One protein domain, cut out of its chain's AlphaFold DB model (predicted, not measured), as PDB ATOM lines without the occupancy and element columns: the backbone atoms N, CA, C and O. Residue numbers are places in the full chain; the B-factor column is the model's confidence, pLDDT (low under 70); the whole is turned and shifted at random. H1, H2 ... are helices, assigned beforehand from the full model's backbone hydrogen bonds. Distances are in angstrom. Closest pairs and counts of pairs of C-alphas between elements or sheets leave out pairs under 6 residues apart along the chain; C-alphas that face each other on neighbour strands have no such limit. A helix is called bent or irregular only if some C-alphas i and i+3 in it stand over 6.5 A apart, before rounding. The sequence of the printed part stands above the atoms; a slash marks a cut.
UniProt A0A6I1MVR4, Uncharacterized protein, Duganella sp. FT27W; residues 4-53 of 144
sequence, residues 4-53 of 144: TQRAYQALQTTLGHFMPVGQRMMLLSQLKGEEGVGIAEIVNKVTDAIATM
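What this domain is: This is residues 4 to 53 of the 144 residues of an uncharacterized protein of Duganella sp. FT27W (UniProt A0A6I1MVR4). Helices H3 and H4 make a V, meeting where H3 ends and H4, the longest helix, begins; H1 packs over one side of this V, nearly antiparallel to H3 and crossing H4. The four-residue helix H2, in the turn from H1 to H3, sits near the open end of the V. The printed part has 50 residues, with four named helices in the order H1, H2, H3, H4 and no named strand, and its class is all helix. It is compact, with a radius of gyration of the C-alphas of 9.9 A, and its outline is elongated, spanning 31 by 19 by 13 A.

Where its parts are: H1 comes first, residues 4 to 12, beginning at C-alpha 4 at (-29.511, 33.675, 66.946) and measuring 12.5 A from first to last C-alpha. H2 is residues 14 to 17, 6.1 A long; it is neither bent nor irregular, but only just, with C-alphas 14 and 17 6.1 A apart. H3 is residues 21 to 30, 14.4 A long, and begins at C-alpha 21 at (-20.674, 19.756, 76.013). H4 is residues 36 to 52, 23.9 A long, and ends at C-alpha 52 at (-34.585, 16.349, 58.147).

How they stand to each other: H1 and H4 touch, with 15 pairs of C-alphas within 8 A; the closest are those of Thr 4 and Ala 40, 5.0 A apart. They run the same way at a steep tilt of 56 degrees. H1 also touches H3, with the C-alphas of Leu 11 and Arg 24 closest at 6.1 A, and the two run opposite ways at a shallow tilt of 17 degrees. H2 touches no helix, but is near H4: they are close but not clearly touching, with the C-alphas of Leu 15 and Thr 47 closest at 7.3 A. H2 and H3 are likewise close but not clearly touching, with the C-alphas of Leu 15 and Arg 24 closest at 7.7 A. H3 and H4 form a helical hairpin and only just touch, with 3 pairs of C-alphas within 8 A, the closest being those of Gln 30 and Gly 36 at 6.0 A. They run opposite ways at a steep tilt of 43 degrees, and H4 touches H3 with residues 36 to 39 alone. The helix packing is only just mostly crossed, with 1 of the 3 touching pairs at a shallow tilt. In H1, H3 and H4 every O i to N i+4 pair is within hydrogen-bond range; H2 is too short for such a pair, and its one O i to N i+3 pair is within range.

The domain as a whole: The two C-alphas farthest apart are those of Glu 34 and Met 53, at 30.9 A. The printed part has no cut, and the links H1 to H2, H2 to H3 and H3 to H4 are tight. The mean pLDDT of the printed part is 96.4, and no printed residue is under 70.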
ATOM      1  N   THR A   4     -30.303  33.818  65.716       96.88
ATOM      2  CA  THR A   4     -29.511  33.675  66.946       96.88
ATOM      3  C   THR A   4     -30.324  33.105  68.107       96.88
ATOM      4  O   THR A   4     -29.834  32.233  68.815       96.88
ATOM      5  N   GLN A   5     -31.585  33.520  68.283       96.69
ATOM      6  CA  GLN A   5     -32.466  32.926  69.299       96.69
ATOM      7  C   GLN A   5     -32.751  31.444  69.005       96.69
ATOM      8  O   GLN A   5     -32.746  30.632  69.927       96.69
ATOM      9  N   ARG A   6     -32.950  31.091  67.726       97.56
ATOM     10  CA  ARG A   6     -33.142  29.705  67.279       97.56
ATOM     11  C   ARG A   6     -31.921  28.846  67.599       97.56
ATOM     12  O   ARG A   6     -32.066  27.796  68.215       97.56
ATOM     13  N   ALA A   7     -30.738  29.325  67.223       98.00
ATOM     14  CA  ALA A   7     -29.476  28.636  67.462       98.00
ATOM     15  C   ALA A   7     -29.203  28.456  68.961       98.00
ATOM     16  O   ALA A   7     -28.852  27.364  69.403       98.00
ATOM     17  N   TYR A   8     -29.437  29.502  69.758       97.50
ATOM     18  CA  TYR A   8     -29.300  29.442  71.210       97.50
ATOM     19  C   TYR A   8     -30.219  28.377  71.821       97.50
ATOM     20  O   TYR A   8     -29.762  27.557  72.613       97.50
ATOM     21  N   GLN A   9     -31.494  28.342  71.415       97.69
ATOM     22  CA  GLN A   9     -32.433  27.320  71.875       97.69
ATOM     23  C   GLN A   9     -31.980  25.913  71.460       97.69
ATOM     24  O   GLN A   9     -31.962  25.018  72.300       97.69
ATOM     25  N   ALA A  10     -31.572  25.721  70.202       97.56
ATOM     26  CA  ALA A  10     -31.125  24.425  69.693       97.56
ATOM     27  C   ALA A  10     -29.908  23.874  70.457       97.56
ATOM     28  O   ALA A  10     -29.887  22.688  70.783       97.56
ATOM     29  N   LEU A  11     -28.937  24.731  70.805       97.31
ATOM     30  CA  LEU A  11     -27.762  24.374  71.617       97.31
ATOM     31  C   LEU A  11     -28.110  23.964  73.056       97.31
ATOM     32  O   LEU A  11     -27.346  23.232  73.686       97.31
ATOM     33  N   GLN A  12     -29.244  24.433  73.580       95.56
ATOM     34  CA  GLN A  12     -29.731  24.082  74.915       95.56
ATOM     35  C   GLN A  12     -30.639  22.848  74.932       95.56
ATOM     36  O   GLN A  12     -30.802  22.245  75.991       95.56
ATOM     37  N   THR A  13     -31.241  22.486  73.795       93.88
ATOM     38  CA  THR A  13     -32.207  21.386  73.698       93.88
ATOM     39  C   THR A  13     -31.706  20.289  72.764       93.88
ATOM     40  O   THR A  13     -30.985  19.400  73.205       93.88
ATOM     41  N   THR A  14     -32.056  20.347  71.477       92.88
ATOM     42  CA  THR A  14     -31.836  19.276  70.500       92.88
ATOM     43  C   THR A  14     -30.368  18.882  70.409       92.88
ATOM     44  O   THR A  14     -30.050  17.707  70.551       92.88
ATOM     45  N   LEU A  15     -29.459  19.850  70.251       96.25
ATOM     46  CA  LEU A  15     -28.022  19.574  70.135       96.25
ATOM     47  C   LEU A  15     -27.418  19.047  71.441       96.25
ATOM     48  O   LEU A  15     -26.314  18.515  71.426       96.25
ATOM     49  N   GLY A  16     -28.158  19.114  72.550       94.75
ATOM     50  CA  GLY A  16     -27.821  18.449  73.804       94.75
ATOM     51  C   GLY A  16     -27.533  16.953  73.651       94.75
ATOM     52  O   GLY A  16     -26.685  16.427  74.367       94.75
ATOM     53  N   HIS A  17     -28.205  16.312  72.691       94.75
ATOM     54  CA  HIS A  17     -28.137  14.875  72.413       94.75
ATOM     55  C   HIS A  17     -27.191  14.492  71.268       94.75
ATOM     56  O   HIS A  17     -27.006  13.309  71.011       94.75
ATOM     57  N   PHE A  18     -26.628  15.475  70.560       97.56
ATOM     58  CA  PHE A  18     -25.817  15.251  69.355       97.56
ATOM     59  C   PHE A  18     -24.444  15.916  69.419       97.56
ATOM     60  O   PHE A  18     -23.635  15.723  68.527       97.56
ATOM     61  N   MET A  19     -24.178  16.762  70.412       97.94
ATOM     62  CA  MET A  19     -22.978  17.590  70.416       97.94
ATOM     63  C   MET A  19     -22.292  17.561  71.786       97.94
ATOM     64  O   MET A  19     -22.972  17.827  72.795       97.94
ATOM     65  N   PRO A  20     -20.962  17.309  71.831       97.88
ATOM     66  CA  PRO A  20     -20.148  17.414  73.037       97.88
ATOM     67  C   PRO A  20     -20.399  18.702  73.810       97.88
ATOM     68  O   PRO A  20     -20.583  19.782  73.237       97.88
ATOM     69  N   VAL A  21     -20.389  18.607  75.142       97.06
ATOM     70  CA  VAL A  21     -20.674  19.756  76.013       97.06
ATOM     71  C   VAL A  21     -19.669  20.882  75.766       97.06
ATOM     72  O   VAL A  21     -20.082  22.039  75.669       97.06
ATOM     73  N   GLY A  22     -18.381  20.557  75.602       97.38
ATOM     74  CA  GLY A  22     -17.338  21.539  75.295       97.38
ATOM     75  C   GLY A  22     -17.629  22.312  74.007       97.38
ATOM     76  O   GLY A  22     -17.658  23.546  74.015       97.38
ATOM     77  N   GLN A  23     -17.956  21.591  72.931       98.00
ATOM     78  CA  GLN A  23     -18.302  22.178  71.636       98.00
ATOM     79  C   GLN A  23     -19.547  23.080  71.730       98.00
ATOM     80  O   GLN A  23     -19.526  24.223  71.260       98.00
ATOM     81  N   ARG A  24     -20.612  22.641  72.423       97.50
ATOM     82  CA  ARG A  24     -21.818  23.470  72.631       97.50
ATOM     83  C   ARG A  24     -21.520  24.745  73.409       97.50
ATOM     84  O   ARG A  24     -22.031  25.807  73.056       97.50
ATOM     85  N   MET A  25     -20.721  24.655  74.471       97.25
ATOM     86  CA  MET A  25     -20.367  25.812  75.296       97.25
ATOM     87  C   MET A  25     -19.545  26.832  74.507       97.25
ATOM     88  O   MET A  25     -19.783  28.035  74.648       97.25
ATOM     89  N   MET A  26     -18.650  26.367  73.630       96.94
ATOM     90  CA  MET A  26     -17.921  27.248  72.722       96.94
ATOM     91  C   MET A  26     -18.891  28.003  71.805       96.94
ATOM     92  O   MET A  26     -18.888  29.234  71.801       96.94
ATOM     93  N   LEU A  27     -19.798  27.300  71.121       97.62
ATOM     94  CA  LEU A  27     -20.783  27.924  70.226       97.62
ATOM     95  C   LEU A  27     -21.719  28.894  70.962       97.62
ATOM     96  O   LEU A  27     -21.976  29.994  70.474       97.62
ATOM     97  N   LEU A  28     -22.176  28.545  72.168       96.75
ATOM     98  CA  LEU A  28     -22.984  29.433  73.014       96.75
ATOM     99  C   LEU A  28     -22.249  30.724  73.389       96.75
ATOM    100  O   LEU A  28     -22.886  31.772  73.518       96.75
ATOM    101  N   SER A  29     -20.931  30.659  73.589       95.81
ATOM    102  CA  SER A  29     -20.124  31.848  73.874       95.81
ATOM    103  C   SER A  29     -19.985  32.739  72.635       95.81
ATOM    104  O   SER A  29     -20.218  33.944  72.727       95.81
ATOM    105  N   GLN A  30     -19.732  32.138  71.467       96.00
ATOM    106  CA  GLN A  30     -19.567  32.848  70.197       96.00
ATOM    107  C   GLN A  30     -20.874  33.483  69.696       96.00
ATOM    108  O   GLN A  30     -20.851  34.572  69.128       96.00
ATOM    109  N   LEU A  31     -22.039  32.889  69.995       95.44
ATOM    110  CA  LEU A  31     -23.349  33.476  69.669       95.44
ATOM    111  C   LEU A  31     -23.587  34.867  70.282       95.44
ATOM    112  O   LEU A  31     -24.458  35.594  69.810       95.44
ATOM    113  N   LYS A  32     -22.857  35.229  71.345       89.12
ATOM    114  CA  LYS A  32     -22.963  36.536  72.016       89.12
ATOM    115  C   LYS A  32     -21.997  37.584  71.451       89.12
ATOM    116  O   LYS A  32     -22.078  38.739  71.861       89.12
ATOM    117  N   GLY A  33     -21.072  37.177  70.583       90.00
ATOM    118  CA  GLY A  33     -20.076  38.046  69.961       90.00
ATOM    119  C   GLY A  33     -20.575  38.709  68.678       90.00
ATOM    120  O   GLY A  33     -21.709  38.509  68.245       90.00
ATOM    121  N   GLU A  34     -19.694  39.484  68.049       90.31
ATOM    122  CA  GLU A  34     -19.978  40.209  66.800       90.31
ATOM    123  C   GLU A  34     -20.345  39.264  65.641       90.31
ATOM    124  O   GLU A  34     -21.176  39.600  64.800       90.31
ATOM    125  N   GLU A  35     -19.812  38.039  65.652       92.31
ATOM    126  CA  GLU A  35     -20.089  36.997  64.654       92.31
ATOM    127  C   GLU A  35     -21.337  36.153  64.967       92.31
ATOM    128  O   GLU A  35     -21.616  35.162  64.286       92.31
ATOM    129  N   GLY A  36     -22.131  36.531  65.974       95.19
ATOM    130  CA  GLY A  36     -23.239  35.712  66.473       95.19
ATOM    131  C   GLY A  36     -24.295  35.340  65.424       95.19
ATOM    132  O   GLY A  36     -24.957  34.312  65.564       95.19
ATOM    133  N   VAL A  37     -24.448  36.127  64.352       96.69
ATOM    134  CA  VAL A  37     -25.323  35.776  63.216       96.69
ATOM    135  C   VAL A  37     -24.721  34.644  62.378       96.69
ATOM    136  O   VAL A  37     -25.419  33.669  62.116       96.69
ATOM    137  N   GLY A  38     -23.435  34.718  62.023       97.31
ATOM    138  CA  GLY A  38     -22.762  33.668  61.247       97.31
ATOM    139  C   GLY A  38     -22.678  32.344  62.013       97.31
ATOM    140  O   GLY A  38     -22.978  31.282  61.472       97.31
ATOM    141  N   ILE A  39     -22.391  32.402  63.316       97.88
ATOM    142  CA  ILE A  39     -22.438  31.216  64.187       97.88
ATOM    143  C   ILE A  39     -23.851  30.632  64.237       97.88
ATOM    144  O   ILE A  39     -24.027  29.413  64.186       97.88
ATOM    145  N   ALA A  40     -24.877  31.485  64.297       98.19
ATOM    146  CA  ALA A  40     -26.255  31.020  64.278       98.19
ATOM    147  C   ALA A  40     -26.612  30.311  62.968       98.19
ATOM    148  O   ALA A  40     -27.339  29.322  63.008       98.19
ATOM    149  N   GLU A  41     -26.116  30.774  61.821       98.19
ATOM    150  CA  GLU A  41     -26.324  30.105  60.531       98.19
ATOM    151  C   GLU A  41     -25.731  28.693  60.525       98.19
ATOM    152  O   GLU A  41     -26.425  27.746  60.150       98.19
ATOM    153  N   ILE A  42     -24.505  28.528  61.032       98.00
ATOM    154  CA  ILE A  42     -23.837  27.221  61.147       98.00
ATOM    155  C   ILE A  42     -24.639  26.275  62.054       98.00
ATOM    156  O   ILE A  42     -24.987  25.163  61.655       98.00
ATOM    157  N   VAL A  43     -24.999  26.730  63.258       98.19
ATOM    158  CA  VAL A  43     -25.772  25.934  64.230       98.19
ATOM    159  C   VAL A  43     -27.137  25.541  63.666       98.19
ATOM    160  O   VAL A  43     -27.582  24.399  63.818       98.19
ATOM    161  N   ASN A  44     -27.814  26.478  63.003       98.06
ATOM    162  CA  ASN A  44     -29.123  26.225  62.416       98.06
ATOM    163  C   ASN A  44     -29.031  25.238  61.246       98.06
ATOM    164  O   ASN A  44     -29.877  24.355  61.175       98.06
ATOM    165  N   LYS A  45     -27.986  25.304  60.406       98.00
ATOM    166  CA  LYS A  45     -27.746  24.327  59.329       98.00
ATOM    167  C   LYS A  45     -27.629  22.902  59.877       98.00
ATOM    168  O   LYS A  45     -28.273  21.995  59.357       98.00
ATOM    169  N   VAL A  46     -26.855  22.706  60.945       98.06
ATOM    170  CA  VAL A  46     -26.726  21.394  61.605       98.06
ATOM    171  C   VAL A  46     -28.058  20.957  62.220       98.06
ATOM    172  O   VAL A  46     -28.474  19.809  62.075       98.06
ATOM    173  N   THR A  47     -28.777  21.883  62.856       97.69
ATOM    174  CA  THR A  47     -30.108  21.607  63.421       97.69
ATOM    175  C   THR A  47     -31.102  21.178  62.338       97.69
ATOM    176  O   THR A  47     -31.892  20.261  62.557       97.69
ATOM    177  N   ASP A  48     -31.053  21.807  61.163       97.69
ATOM    178  CA  ASP A  48     -31.880  21.464  60.005       97.69
ATOM    179  C   ASP A  48     -31.513  20.089  59.427       97.69
ATOM    180  O   ASP A  48     -32.408  19.305  59.103       97.69
ATOM    181  N   ALA A  49     -30.223  19.744  59.384       97.88
ATOM    182  CA  ALA A  49     -29.772  18.400  59.023       97.88
ATOM    183  C   ALA A  49     -30.341  17.335  59.981       97.88
ATOM    184  O   ALA A  49     -30.940  16.362  59.528       97.88
ATOM    185  N   ILE A  50     -30.275  17.554  61.300       97.19
ATOM    186  CA  ILE A  50     -30.863  16.647  62.307       97.19
ATOM    187  C   ILE A  50     -32.391  16.565  62.174       97.19
ATOM    188  O   ILE A  50     -32.996  15.502  62.344       97.19
ATOM    189  N   ALA A  51     -33.052  17.689  61.894       95.94
ATOM    190  CA  ALA A  51     -34.501  17.725  61.748       95.94
ATOM    191  C   ALA A  51     -34.969  16.895  60.542       95.94
ATOM    192  O   ALA A  51     -35.973  16.190  60.654       95.94
ATOM    193  N   THR A  52     -34.223  16.955  59.438       96.00
ATOM    194  CA  THR A  52     -34.585  16.349  58.147       96.00
ATOM    195  C   THR A  52     -34.000  14.960  57.913       96.00
ATOM    196  O   THR A  52     -34.463  14.271  57.003       96.00
ATOM    197  N   MET A  53     -33.026  14.522  58.716       96.12
ATOM    198  CA  MET A  53     -32.453  13.190  58.560       96.12
ATOM    199  C   MET A  53     -33.457  12.079  58.845       96.12
ATOM    200  O   MET A  53     -34.411  12.244  59.616       96.12
TER     201      MET A  53